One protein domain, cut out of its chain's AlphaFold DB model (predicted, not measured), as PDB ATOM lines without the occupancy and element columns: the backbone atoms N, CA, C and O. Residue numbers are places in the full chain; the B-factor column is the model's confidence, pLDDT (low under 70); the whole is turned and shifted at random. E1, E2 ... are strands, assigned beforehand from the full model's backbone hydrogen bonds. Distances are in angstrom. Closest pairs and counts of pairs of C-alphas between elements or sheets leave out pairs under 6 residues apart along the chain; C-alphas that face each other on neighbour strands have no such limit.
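This is residues 41 to 140 of the 150 residues of an uncharacterized protein of Blautia argi (UniProt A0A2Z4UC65). Little of this model is regular structure: a four-strand sheet, E1 to E4, partly faces the hairpin E7 and E8 as a small sandwich, while the hairpin E5 and E6 lies away from both, towards one end of the longest axis. The printed part has 100 residues, no named helix and strands E1 to E8, class all strand, with 39 residues in them. It is loose, radius of gyration of the C-alphas 15.8 A, spanning 53 by 34 by 22 A.

E1 is residues 42 to 45, from C-alpha 42 at (14.968, 70.072, 45.241); E2 50 to 53; E3 57 to 61; E4 67 to 72, 13.9 A long; E5 103 to 106; E6 115 to 118; E7 126 to 131, 15.6 A; E8 134 to 139, 16.2 A, ending at C-alpha 139, (-3.565, 74.264, 60.413).

E1, E2, E3, E4 form a meander, each strand the antiparallel neighbour of the one before; N 52 and O 59 of E2 and E3 are 2.8 A apart, within hydrogen-bond range. The closest C-alphas of E1 and E7, Lys 45 and Leu 130, are 7.5 A apart. E5 and E6 are apart from the other strands.

The printed part has no cut. The link E4 to E5, residues 73 to 102, is long. No printed residue is under pLDDT 70.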
ATOM      1  N   THR A  41      15.099  65.314  45.722       84.38
ATOM      2  CA  THR A  41      14.092  66.363  45.548       84.38
ATOM      3  C   THR A  41      14.683  67.709  45.961       84.38
ATOM      4  O   THR A  41      15.124  67.878  47.102       84.38
ATOM      5  N   VAL A  42      14.696  68.651  45.025       89.25
ATOM      6  CA  VAL A  42      14.968  70.072  45.241       89.25
ATOM      7  C   VAL A  42      13.628  70.762  45.403       89.25
ATOM      8  O   VAL A  42      12.717  70.495  44.631       89.25
ATOM      9  N   ALA A  43      13.505  71.635  46.396       90.69
ATOM     10  CA  ALA A  43      12.308  72.433  46.593       90.69
ATOM     11  C   ALA A  43      12.696  73.903  46.747       90.69
ATOM     12  O   ALA A  43      13.661  74.229  47.444       90.69
ATOM     13  N   GLU A  44      11.956  74.786  46.092       92.25
ATOM     14  CA  GLU A  44      12.187  76.225  46.123       92.25
ATOM     15  C   GLU A  44      10.878  76.994  46.256       92.25
ATOM     16  O   GLU A  44       9.811  76.515  45.883       92.25
ATOM     17  N   LYS A  45      10.961  78.192  46.830       93.62
ATOM     18  CA  LYS A  45       9.812  79.082  46.984       93.62
ATOM     19  C   LYS A  45       9.572  79.849  45.685       93.62
ATOM     20  O   LYS A  45      10.513  80.420  45.138       93.62
ATOM     21  N   THR A  46       8.325  79.905  45.241       93.69
ATOM     22  CA  THR A  46       7.880  80.696  44.086       93.69
ATOM     23  C   THR A  46       7.146  81.958  44.555       93.69
ATOM     24  O   THR A  46       7.083  82.250  45.752       93.69
ATOM     25  N   GLU A  47       6.607  82.746  43.622       91.75
ATOM     26  CA  GLU A  47       5.797  83.926  43.955       91.75
ATOM     27  C   GLU A  47       4.543  83.551  44.757       91.75
ATOM     28  O   GLU A  47       4.197  84.221  45.731       91.75
ATOM     29  N   THR A  48       3.886  82.461  44.366       89.81
ATOM     30  CA  THR A  48       2.583  82.061  44.898       89.81
ATOM     31  C   THR A  48       2.629  80.792  45.739       89.81
ATOM     32  O   THR A  48       1.639  80.506  46.393       89.81
ATOM     33  N   GLY A  49       3.741  80.059  45.788       94.50
ATOM     34  CA  GLY A  49       3.850  78.809  46.536       94.50
ATOM     35  C   GLY A  49       5.257  78.228  46.462       94.50
ATOM     36  O   GLY A  49       6.220  78.876  46.882       94.50
ATOM     37  N   TYR A  50       5.381  77.005  45.949       95.88
ATOM     38  CA  TYR A  50       6.644  76.272  45.905       95.88
ATOM     39  C   TYR A  50       6.751  75.398  44.654       95.88
ATOM     40  O   TYR A  50       5.746  75.001  44.072       95.88
ATOM     41  N   HIS A  51       7.982  75.072  44.269       95.94
ATOM     42  CA  HIS A  51       8.309  74.189  43.153       95.94
ATOM     43  C   HIS A  51       9.212  73.067  43.657       95.94
ATOM     44  O   HIS A  51      10.290  73.347  44.182       95.94
ATOM     45  N   LEU A  52       8.777  71.810  43.537       94.94
ATOM     46  CA  LEU A  52       9.565  70.626  43.865       94.94
ATOM     47  C   LEU A  52       9.934  69.873  42.593       94.94
ATOM     48  O   LEU A  52       9.077  69.575  41.766       94.94
ATOM     49  N   ARG A  53      11.209  69.522  42.463       94.00
ATOM     50  CA  ARG A  53      11.751  68.827  41.298       94.00
ATOM     51  C   ARG A  53      12.651  67.682  41.721       94.00
ATOM     52  O   ARG A  53      13.503  67.849  42.595       94.00
ATOM     53  N   ASN A  54      12.492  66.533  41.083       89.62
ATOM     54  CA  ASN A  54      13.461  65.443  41.114       89.62
ATOM     55  C   ASN A  54      13.585  64.815  39.715       89.62
ATOM     56  O   ASN A  54      13.151  65.403  38.729       89.62
ATOM     57  N   GLU A  55      14.209  63.643  39.616       92.19
ATOM     58  CA  GLU A  55      14.400  62.942  38.338       92.19
ATOM     59  C   GLU A  55      13.103  62.383  37.720       92.19
ATOM     60  O   GLU A  55      13.100  62.019  36.549       92.19
ATOM     61  N   TYR A  56      12.010  62.323  38.487       93.94
ATOM     62  CA  TYR A  56      10.738  61.714  38.085       93.94
ATOM     63  C   TYR A  56       9.591  62.718  37.980       93.94
ATOM     64  O   TYR A  56       8.712  62.555  37.138       93.94
ATOM     65  N   PHE A  57       9.576  63.734  38.839       95.69
ATOM     66  CA  PHE A  57       8.448  64.634  39.026       95.69
ATOM     67  C   PHE A  57       8.881  66.096  39.041       95.69
ATOM     68  O   PHE A  57       9.889  66.466  39.650       95.69
ATOM     69  N   ASP A  58       8.043  66.916  38.421       95.69
ATOM     70  CA  ASP A  58       8.055  68.371  38.483       95.69
ATOM     71  C   ASP A  58       6.687  68.815  39.034       95.69
ATOM     72  O   ASP A  58       5.641  68.508  38.454       95.69
ATOM     73  N   VAL A  59       6.688  69.416  40.226       96.12
ATOM     74  CA  VAL A  59       5.482  69.674  41.024       96.12
ATOM     75  C   VAL A  59       5.446  71.119  41.489       96.12
ATOM     76  O   VAL A  59       6.352  71.566  42.189       96.12
ATOM     77  N   GLU A  60       4.360  71.824  41.203       95.94
ATOM     78  CA  GLU A  60       4.109  73.170  41.719       95.94
ATOM     79  C   GLU A  60       2.966  73.156  42.734       95.94
ATOM     80  O   GLU A  60       1.962  72.460  42.549       95.94
ATOM     81  N   THR A  61       3.104  73.961  43.786       94.94
ATOM     82  CA  THR A  61       2.031  74.229  44.745       94.94
ATOM     83  C   THR A  61       1.568  75.678  44.691       94.94
ATOM     84  O   THR A  61       2.354  76.588  44.414       94.94
ATOM     85  N   GLY A  62       0.309  75.896  45.060       91.81
ATOM     86  CA  GLY A  62      -0.275  77.213  45.276       91.81
ATOM     87  C   GLY A  62      -0.027  77.764  46.681       91.81
ATOM     88  O   GLY A  62       0.739  77.217  47.485       91.81
ATOM     89  N   LYS A  63      -0.702  78.881  46.977       90.88
ATOM     90  CA  LYS A  63      -0.521  79.657  48.219       90.88
ATOM     91  C   LYS A  63      -1.074  78.951  49.451       90.88
ATOM     92  O   LYS A  63      -0.724  79.316  50.572       90.88
ATOM     93  N   TYR A  64      -1.943  77.967  49.245       90.25
ATOM     94  CA  TYR A  64      -2.574  77.180  50.290       90.25
ATOM     95  C   TYR A  64      -1.893  75.819  50.503       90.25
ATOM     96  O   TYR A  64      -2.280  75.090  51.418       90.25
ATOM     97  N   GLY A  65      -0.853  75.506  49.720       90.75
ATOM     98  CA  GLY A  65      -0.158  74.217  49.731       90.75
ATOM     99  C   GLY A  65      -0.836  73.141  48.877       90.75
ATOM    100  O   GLY A  65      -0.376  72.002  48.856       90.75
ATOM    101  N   GLU A  66      -1.903  73.496  48.167       91.94
ATOM    102  CA  GLU A  66      -2.536  72.689  47.132       91.94
ATOM    103  C   GLU A  66      -1.595  72.480  45.943       91.94
ATOM    104  O   GLU A  66      -0.796  73.355  45.614       91.94
ATOM    105  N   ILE A  67      -1.697  71.340  45.267       94.31
ATOM    106  CA  ILE A  67      -0.898  71.038  44.078       94.31
ATOM    107  C   ILE A  67      -1.574  71.672  42.860       94.31
ATOM    108  O   ILE A  67      -2.685  71.294  42.488       94.31
ATOM    109  N   THR A  68      -0.888  72.617  42.220       93.38
ATOM    110  CA  THR A  68      -1.353  73.321  41.013       93.38
ATOM    111  C   THR A  68      -0.768  72.730  39.733       93.38
ATOM    112  O   THR A  68      -1.342  72.894  38.653       93.38
ATOM    113  N   SER A  69       0.351  72.010  39.834       95.50
ATOM    114  CA  SER A  69       0.899  71.225  38.731       95.50
ATOM    115  C   SER A  69       1.576  69.956  39.227       95.50
ATOM    116  O   SER A  69       2.271  69.973  40.240       95.50
ATOM    117  N   LEU A  70       1.379  68.863  38.494       96.75
ATOM    118  CA  LEU A  70       2.091  67.602  38.658       96.75
ATOM    119  C   LEU A  70       2.427  67.089  37.265       96.75
ATOM    120  O   LEU A  70       1.530  66.706  36.512       96.75
ATOM    121  N   LYS A  71       3.712  67.072  36.935       96.94
ATOM    122  CA  LYS A  71       4.233  66.587  35.660       96.94
ATOM    123  C   LYS A  71       5.238  65.472  35.897       96.94
ATOM    124  O   LYS A  71       5.941  65.458  36.908       96.94
ATOM    125  N   ILE A  72       5.302  64.543  34.950       96.88
ATOM    126  CA  ILE A  72       6.298  63.472  34.936       96.88
ATOM    127  C   ILE A  72       7.463  63.926  34.056       96.88
ATOM    128  O   ILE A  72       7.271  64.342  32.913       96.88
ATOM    129  N   VAL A  73       8.681  63.859  34.588       93.50
ATOM    130  CA  VAL A  73       9.894  64.218  33.849       93.50
ATOM    131  C   VAL A  73      10.094  63.224  32.708       93.50
ATOM    132  O   VAL A  73      10.129  62.014  32.918       93.50
ATOM    133  N   GLY A  74      10.234  63.745  31.489       94.19
ATOM    134  CA  GLY A  74      10.393  62.927  30.286       94.19
ATOM    135  C   GLY A  74       9.085  62.400  29.689       94.19
ATOM    136  O   GLY A  74       9.156  61.588  28.767       94.19
ATOM    137  N   ASP A  75       7.916  62.851  30.165       96.00
ATOM    138  CA  ASP A  75       6.661  62.604  29.450       96.00
ATOM    139  C   ASP A  75       6.743  63.188  28.027       96.00
ATOM    140  O   ASP A  75       7.310  64.258  27.790       96.00
ATOM    141  N   GLN A  76       6.201  62.451  27.058       97.12
ATOM    142  CA  GLN A  76       6.209  62.837  25.648       97.12
ATOM    143  C   GLN A  76       5.375  64.101  25.409       97.12
ATOM    144  O   GLN A  76       5.630  64.852  24.462       97.12
ATOM    145  N   TYR A  77       4.374  64.323  26.255       94.19
ATOM    146  CA  TYR A  77       3.476  65.463  26.204       94.19
ATOM    147  C   TYR A  77       3.621  66.291  27.479       94.19
ATOM    148  O   TYR A  77       3.958  65.762  28.533       94.19
ATOM    149  N   ASP A  78       3.345  67.597  27.401       91.25
ATOM    150  CA  ASP A  78       3.358  68.481  28.576       91.25
ATOM    151  C   ASP A  78       2.102  68.279  29.448       91.25
ATOM    152  O   ASP A  78       1.330  69.205  29.705       91.25
ATOM    153  N   THR A  79       1.844  67.031  29.841       93.94
ATOM    154  CA  THR A  79       0.637  66.621  30.550       93.94
ATOM    155  C   THR A  79       0.688  67.115  31.987       93.94
ATOM    156  O   THR A  79       1.558  66.722  32.762       93.94
ATOM    157  N   ASN A  80      -0.286  67.938  32.375       94.75
ATOM    158  CA  ASN A  80      -0.535  68.213  33.783       94.75
ATOM    159  C   ASN A  80      -1.505  67.162  34.334       94.75
ATOM    160  O   ASN A  80      -2.653  67.077  33.897       94.75
ATOM    161  N   TYR A  81      -1.045  66.359  35.289       94.69
ATOM    162  CA  TYR A  81      -1.825  65.264  35.871       94.69
ATOM    163  C   TYR A  81      -2.795  65.719  36.964       94.69
ATOM    164  O   TYR A  81      -3.493  64.889  37.550       94.69
ATOM    165  N   VAL A  82      -2.867  67.024  37.236       92.69
ATOM    166  CA  VAL A  82      -3.828  67.602  38.175       92.69
ATOM    167  C   VAL A  82      -4.678  68.673  37.517       92.69
ATOM    168  O   VAL A  82      -4.208  69.498  36.730       92.69
ATOM    169  N   MET A  83      -5.954  68.676  37.894       88.25
ATOM    170  CA  MET A  83      -6.856  69.767  37.564       88.25
ATOM    171  C   MET A  83      -6.412  71.030  38.300       88.25
ATOM    172  O   MET A  83      -6.081  70.982  39.482       88.25
ATOM    173  N   ASN A  84      -6.412  72.158  37.602       86.69
ATOM    174  CA  ASN A  84      -5.946  73.431  38.137       86.69
ATOM    175  C   ASN A  84      -6.699  74.599  37.485       86.69
ATOM    176  O   ASN A  84      -7.370  74.429  36.466       86.69
ATOM    177  N   VAL A  85      -6.557  75.799  38.050       85.50
ATOM    178  CA  VAL A  85      -7.238  77.017  37.575       85.50
ATOM    179  C   VAL A  85      -6.900  77.361  36.122       85.50
ATOM    180  O   VAL A  85      -7.773  77.811  35.383       85.50
ATOM    181  N   ARG A  86      -5.649  77.157  35.690       85.69
ATOM    182  CA  ARG A  86      -5.206  77.530  34.339       85.69
ATOM    183  C   ARG A  86      -5.902  76.683  33.277       85.69
ATOM    184  O   ARG A  86      -6.393  77.227  32.291       85.69
ATOM    185  N   ASP A  87      -5.958  75.373  33.497       87.25
ATOM    186  CA  ASP A  87      -6.481  74.417  32.518       87.25
ATOM    187  C   ASP A  87      -8.009  74.217  32.678       87.25
ATOM    188  O   ASP A  87      -8.715  73.901  31.718       87.25
ATOM    189  N   ASN A  88      -8.555  74.489  33.873       86.88
ATOM    190  CA  ASN A  88      -9.975  74.346  34.214       86.88
ATOM    191  C   ASN A  88     -10.540  75.579  34.961       86.88
ATOM    192  O   ASN A  88     -11.098  75.440  36.052       86.88
ATOM    193  N   PRO A  89     -10.525  76.788  34.363       88.06
ATOM    194  CA  PRO A  89     -10.891  78.036  35.053       88.06
ATOM    195  C   PRO A  89     -12.343  78.083  35.545       88.06
ATOM    196  O   PRO A  89     -12.672  78.816  36.468       88.06
ATOM    197  N   LYS A  90     -13.238  77.269  34.971       87.06
ATOM    198  CA  LYS A  90     -14.636  77.157  35.428       87.06
ATOM    199  C   LYS A  90     -14.783  76.485  36.798       87.06
ATOM    200  O   LYS A  90     -15.881  76.493  37.343       87.06
ATOM    201  N   GLN A  91     -13.732  75.839  37.295       83.31
ATOM    202  CA  GLN A  91     -13.690  75.220  38.620       83.31
ATOM    203  C   GLN A  91     -12.976  76.113  39.647       83.31
ATOM    204  O   GLN A  91     -12.862  75.729  40.806       83.31
ATOM    205  N   ASP A  92     -12.543  77.318  39.249       87.00
ATOM    206  CA  ASP A  92     -11.994  78.308  40.173       87.00
ATOM    207  C   ASP A  92     -13.110  78.943  41.002       87.00
ATOM    208  O   ASP A  92     -13.733  79.943  40.641       87.00
ATOM    209  N   THR A  93     -13.420  78.274  42.105       84.00
ATOM    210  CA  THR A  93     -14.407  78.716  43.081       84.00
ATOM    211  C   THR A  93     -13.701  79.237  44.324       84.00
ATOM    212  O   THR A  93     -12.594  78.819  44.645       84.00
ATOM    213  N   ALA A  94     -14.381  80.093  45.090       80.75
ATOM    214  CA  ALA A  94     -13.863  80.586  46.369       80.75
ATOM    215  C   ALA A  94     -13.616  79.473  47.410       80.75
ATOM    216  O   ALA A  94     -12.954  79.716  48.414       80.75
ATOM    217  N   ALA A  95     -14.168  78.273  47.196       75.81
ATOM    218  CA  ALA A  95     -13.913  77.115  48.042       75.81
ATOM    219  C   ALA A  95     -12.558  76.449  47.744       75.81
ATOM    220  O   ALA A  95     -12.097  75.681  48.579       75.81
ATOM    221  N   HIS A  96     -11.927  76.742  46.598       77.00
ATOM    222  CA  HIS A  96     -10.598  76.254  46.208       77.00
ATOM    223  C   HIS A  96     -10.384  74.750  46.470       77.00
ATOM    224  O   HIS A  96      -9.424  74.372  47.118       77.00
ATOM    225  N   GLU A  97     -11.283  73.882  45.995       81.75
ATOM    226  CA  GLU A  97     -11.247  72.426  46.233       81.75
ATOM    227  C   GLU A  97     -10.231  71.713  45.319       81.75
ATOM    228  O   GLU A  97     -10.584  70.931  44.435       81.75
ATOM    229  N   TRP A  98      -8.950  72.025  45.504       86.75
ATOM    230  CA  TRP A  98      -7.859  71.528  44.666       86.75
ATOM    231  C   TRP A  98      -7.196  70.280  45.244       86.75
ATOM    232  O   TRP A  98      -7.436  69.885  46.387       86.75
ATOM    233  N   LEU A  99      -6.329  69.639  44.453       90.44
ATOM    234  CA  LEU A  99      -5.600  68.475  44.942       90.44
ATOM    235  C   LEU A  99      -4.749  68.863  46.158       90.44
ATOM    236  O   LEU A  99      -3.871  69.717  46.070       90.44
ATOM    237  N   GLY A 100      -4.987  68.184  47.277       87.62
ATOM    238  CA  GLY A 100      -4.332  68.462  48.554       87.62
ATOM    239  C   GLY A 100      -5.281  69.028  49.606       87.62
ATOM    240  O   GLY A 100      -4.982  68.905  50.793       87.62
ATOM    241  N   ASP A 101      -6.444  69.554  49.213       86.94
ATOM    242  CA  ASP A 101      -7.502  69.859  50.171       86.94
ATOM    243  C   ASP A 101      -8.263  68.599  50.591       86.94
ATOM    244  O   ASP A 101      -8.539  67.696  49.800       86.94
ATOM    245  N   LEU A 102      -8.569  68.528  51.885       86.81
ATOM    246  CA  LEU A 102      -9.112  67.358  52.552       86.81
ATOM    247  C   LEU A 102     -10.393  67.723  53.300       86.81
ATOM    248  O   LEU A 102     -10.500  68.771  53.946       86.81
ATOM    249  N   MET A 103     -11.352  66.804  53.239       88.00
ATOM    250  CA  MET A 103     -12.626  66.894  53.939       88.00
ATOM    251  C   MET A 103     -12.702  65.761  54.956       88.00
ATOM    252  O   MET A 103     -12.641  64.581  54.603       88.00
ATOM    253  N   PHE A 104     -12.853  66.115  56.225       86.31
ATOM    254  CA  PHE A 104     -12.944  65.163  57.322       86.31
ATOM    255  C   PHE A 104     -14.267  65.303  58.058       86.31
ATOM    256  O   PHE A 104     -14.941  66.335  58.015       86.31
ATOM    257  N   LYS A 105     -14.581  64.263  58.827       87.38
ATOM    258  CA  LYS A 105     -15.465  64.382  59.979       87.38
ATOM    259  C   LYS A 105     -14.638  64.194  61.243       87.38
ATOM    260  O   LYS A 105     -13.966  63.174  61.373       87.38
ATOM    261  N   THR A 106     -14.691  65.152  62.161       83.62
ATOM    262  CA  THR A 106     -14.037  65.072  63.473       83.62
ATOM    263  C   THR A 106     -15.080  65.034  64.580       83.62
ATOM    264  O   THR A 106     -16.210  65.501  64.425       83.62
ATOM    265  N   LYS A 107     -14.726  64.397  65.692       86.06
ATOM    266  CA  LYS A 107     -15.570  64.301  66.879       86.06
ATOM    267  C   LYS A 107     -14.676  64.453  68.096       86.06
ATOM    268  O   LYS A 107     -13.821  63.596  68.334       86.06
ATOM    269  N   LYS A 108     -14.853  65.536  68.851       81.62
ATOM    270  CA  LYS A 108     -14.089  65.756  70.080       81.62
ATOM    271  C   LYS A 108     -14.560  64.802  71.171       81.62
ATOM    272  O   LYS A 108     -15.704  64.338  71.189       81.62
ATOM    273  N   ALA A 109     -13.672  64.532  72.124       85.12
ATOM    274  CA  ALA A 109     -14.049  63.818  73.334       85.12
ATOM    275  C   ALA A 109     -15.180  64.576  74.054       85.12
ATOM    276  O   ALA A 109     -15.052  65.765  74.336       85.12
ATOM    277  N   GLY A 110     -16.284  63.883  74.335       88.25
ATOM    278  CA  GLY A 110     -17.466  64.462  74.981       88.25
ATOM    279  C   GLY A 110     -18.523  65.029  74.030       88.25
ATOM    280  O   GLY A 110     -19.608  65.364  74.493       88.25
ATOM    281  N   GLU A 111     -18.272  65.097  72.720       88.62
ATOM    282  CA  GLU A 111     -19.322  65.426  71.749       88.62
ATOM    283  C   GLU A 111     -20.178  64.193  71.427       88.62
ATOM    284  O   GLU A 111     -19.701  63.057  71.439       88.62
ATOM    285  N   GLU A 112     -21.457  64.396  71.108       91.06
ATOM    286  CA  GLU A 112     -22.342  63.311  70.658       91.06
ATOM    287  C   GLU A 112     -22.250  63.102  69.141       91.06
ATOM    288  O   GLU A 112     -22.194  61.963  68.666       91.06
ATOM    289  N   ASN A 113     -22.135  64.199  68.389       91.88
ATOM    290  CA  ASN A 113     -22.198  64.219  66.932       91.88
ATOM    291  C   ASN A 113     -20.830  64.460  66.291       91.88
ATOM    292  O   ASN A 113     -19.970  65.124  66.859       91.88
ATOM    293  N   TRP A 114     -20.663  63.938  65.077       90.44
ATOM    294  CA  TRP A 114     -19.541  64.292  64.213       90.44
ATOM    295  C   TRP A 114     -19.766  65.670  63.598       90.44
ATOM    296  O   TRP A 114     -20.878  65.990  63.175       90.44
ATOM    297  N   SER A 115     -18.698  66.448  63.491       85.62
ATOM    298  CA  SER A 115     -18.679  67.739  62.816       85.62
ATOM    299  C   SER A 115     -17.815  67.673  61.559       85.62
ATOM    300  O   SER A 115     -16.886  66.873  61.464       85.62
ATOM    301  N   GLU A 116     -18.172  68.466  60.555       86.38
ATOM    302  CA  GLU A 116     -17.375  68.608  59.338       86.38
ATOM    303  C   GLU A 116     -16.122  69.452  59.611       86.38
ATOM    304  O   GLU A 116     -16.180  70.451  60.331       86.38
ATOM    305  N   SER A 117     -15.001  69.053  59.016       85.31
ATOM    306  CA  SER A 117     -13.695  69.682  59.193       85.31
ATOM    307  C   SER A 117     -12.983  69.762  57.842       85.31
ATOM    308  O   SER A 117     -12.582  68.731  57.299       85.31
ATOM    309  N   LEU A 118     -12.846  70.966  57.284       86.56
ATOM    310  CA  LEU A 118     -12.343  71.190  55.925       86.56
ATOM    311  C   LEU A 118     -11.044  72.005  55.933       86.56
ATOM    312  O   LEU A 118     -10.980  73.093  56.521       86.56
ATOM    313  N   THR A 119     -10.020  71.534  55.221       87.06
ATOM    314  CA  THR A 119      -8.735  72.250  55.134       87.06
ATOM    315  C   THR A 119      -8.878  73.572  54.389       87.06
ATOM    316  O   THR A 119      -8.328  74.581  54.828       87.06
ATOM    317  N   ASN A 120      -9.693  73.608  53.333       86.00
ATOM    318  CA  ASN A 120      -9.984  74.814  52.555       86.00
ATOM    319  C   ASN A 120     -10.723  75.903  53.357       86.00
ATOM    320  O   ASN A 120     -10.687  77.076  53.004       86.00
ATOM    321  N   SER A 121     -11.349  75.545  54.480       85.12
ATOM    322  CA  SER A 121     -11.981  76.492  55.402       85.12
ATOM    323  C   SER A 121     -11.019  76.995  56.483       85.12
ATOM    324  O   SER A 121     -11.443  77.664  57.423       85.12
ATOM    325  N   SER A 122      -9.724  76.694  56.388       83.56
ATOM    326  CA  SER A 122      -8.753  76.953  57.456       83.56
ATOM    327  C   SER A 122      -7.793  78.112  57.162       83.56
ATOM    328  O   SER A 122      -6.798  78.255  57.863       83.56
ATOM    329  N   ASP A 123      -8.092  78.980  56.188       82.88
ATOM    330  CA  ASP A 123      -7.224  80.093  55.753       82.88
ATOM    331  C   ASP A 123      -6.656  80.942  56.896       82.88
ATOM    332  O   ASP A 123      -5.455  81.191  56.948       82.88
ATOM    333  N   ALA A 124      -7.492  81.349  57.856       80.12
ATOM    334  CA  ALA A 124      -7.056  82.186  58.978       80.12
ATOM    335  C   ALA A 124      -6.029  81.493  59.902       80.12
ATOM    336  O   ALA A 124      -5.289  82.166  60.630       80.12
ATOM    337  N   GLY A 125      -6.008  80.160  59.889       82.00
ATOM    338  CA  GLY A 125      -5.150  79.291  60.688       82.00
ATOM    339  C   GLY A 125      -4.053  78.579  59.905       82.00
ATOM    340  O   GLY A 125      -3.254  77.866  60.499       82.00
ATOM    341  N   ARG A 126      -4.015  78.725  58.581       89.12
ATOM    342  CA  ARG A 126      -3.105  77.976  57.719       89.12
ATOM    343  C   ARG A 126      -1.736  78.652  57.668       89.12
ATOM    344  O   ARG A 126      -1.640  79.856  57.438       89.12
ATOM    345  N   SER A 127      -0.673  77.867  57.798       91.38
ATOM    346  CA  SER A 127       0.683  78.274  57.425       91.38
ATOM    347  C   SER A 127       1.291  77.264  56.464       91.38
ATOM    348  O   SER A 127       1.104  76.060  56.621       91.38
ATOM    349  N   VAL A 128       2.028  77.761  55.472       93.38
ATOM    350  CA  VAL A 128       2.730  76.930  54.489       93.38
ATOM    351  C   VAL A 128       4.188  77.354  54.453       93.38
ATOM    352  O   VAL A 128       4.502  78.493  54.092       93.38
ATOM    353  N   GLU A 129       5.086  76.448  54.811       93.56
ATOM    354  CA  GLU A 129       6.521  76.711  54.872       93.56
ATOM    355  C   GLU A 129       7.344  75.622  54.188       93.56
ATOM    356  O   GLU A 129       6.895  74.489  54.016       93.56
ATOM    357  N   LEU A 130       8.561  75.989  53.793       89.31
ATOM    358  CA  LEU A 130       9.548  75.052  53.282       89.31
ATOM    359  C   LEU A 130      10.493  74.641  54.413       89.31
ATOM    360  O   LEU A 130      11.244  75.475  54.922       89.31
ATOM    361  N   ASP A 131      10.493  73.355  54.749       88.69
ATOM    362  CA  ASP A 131      11.449  72.726  55.659       88.69
ATOM    363  C   ASP A 131      12.380  71.801  54.867       88.69
ATOM    364  O   ASP A 131      12.038  70.676  54.488       88.69
ATOM    365  N   GLY A 132      13.569  72.315  54.541       86.56
ATOM    366  CA  GLY A 132      14.527  71.620  53.689       86.56
ATOM    367  C   GLY A 132      13.967  71.384  52.284       86.56
ATOM    368  O   GLY A 132      13.865  72.317  51.494       86.56
ATOM    369  N   ASN A 133      13.641  70.130  51.965       85.69
ATOM    370  CA  ASN A 133      13.040  69.722  50.692       85.69
ATOM    371  C   ASN A 133      11.567  69.293  50.821       85.69
ATOM    372  O   ASN A 133      11.053  68.581  49.957       85.69
ATOM    373  N   LYS A 134      10.907  69.688  51.911       89.44
ATOM    374  CA  LYS A 134       9.509  69.375  52.198       89.44
ATOM    375  C   LYS A 134       8.705  70.652  52.322       89.44
ATOM    376  O   LYS A 134       9.161  71.615  52.932       89.44
ATOM    377  N   ILE A 135       7.486  70.617  51.809       91.19
ATOM    378  CA  ILE A 135       6.489  71.639  52.101       91.19
ATOM    379  C   ILE A 135       5.685  71.153  53.297       91.19
ATOM    380  O   ILE A 135       5.166  70.036  53.292       91.19
ATOM    381  N   VAL A 136       5.602  71.990  54.321       92.88
ATOM    382  CA  VAL A 136       4.842  71.730  55.538       92.88
ATOM    383  C   VAL A 136       3.647  72.668  55.552       92.88
ATOM    384  O   VAL A 136       3.801  73.889  55.585       92.88
ATOM    385  N   VAL A 137       2.452  72.083  55.526       91.50
ATOM    386  CA  VAL A 137       1.186  72.799  55.699       91.50
ATOM    387  C   VAL A 137       0.687  72.524  57.110       91.50
ATOM    388  O   VAL A 137       0.464  71.372  57.480       91.50
ATOM    389  N   THR A 138       0.527  73.577  57.904       90.31
ATOM    390  CA  THR A 138       0.003  73.503  59.273       90.31
ATOM    391  C   THR A 138      -1.332  74.226  59.350       90.31
ATOM    392  O   THR A 138      -1.525  75.248  58.695       90.31
ATOM    393  N   TYR A 139      -2.240  73.701  60.171       85.62
ATOM    394  CA  TYR A 139      -3.565  74.264  60.413       85.62
ATOM    395  C   TYR A 139      -3.733  74.557  61.914       85.62
ATOM    396  O   TYR A 139      -3.627  73.650  62.739       85.62
ATOM    397  N   ASP A 140      -3.950  75.830  62.263       78.31
ATOM    398  CA  ASP A 140      -4.237  76.330  63.616       78.31
ATOM    399  C   ASP A 140      -5.717  76.713  63.758       78.31
ATOM    400  O   ASP A 140      -6.257  77.597  63.089       78.31
TER     401      ASP A 140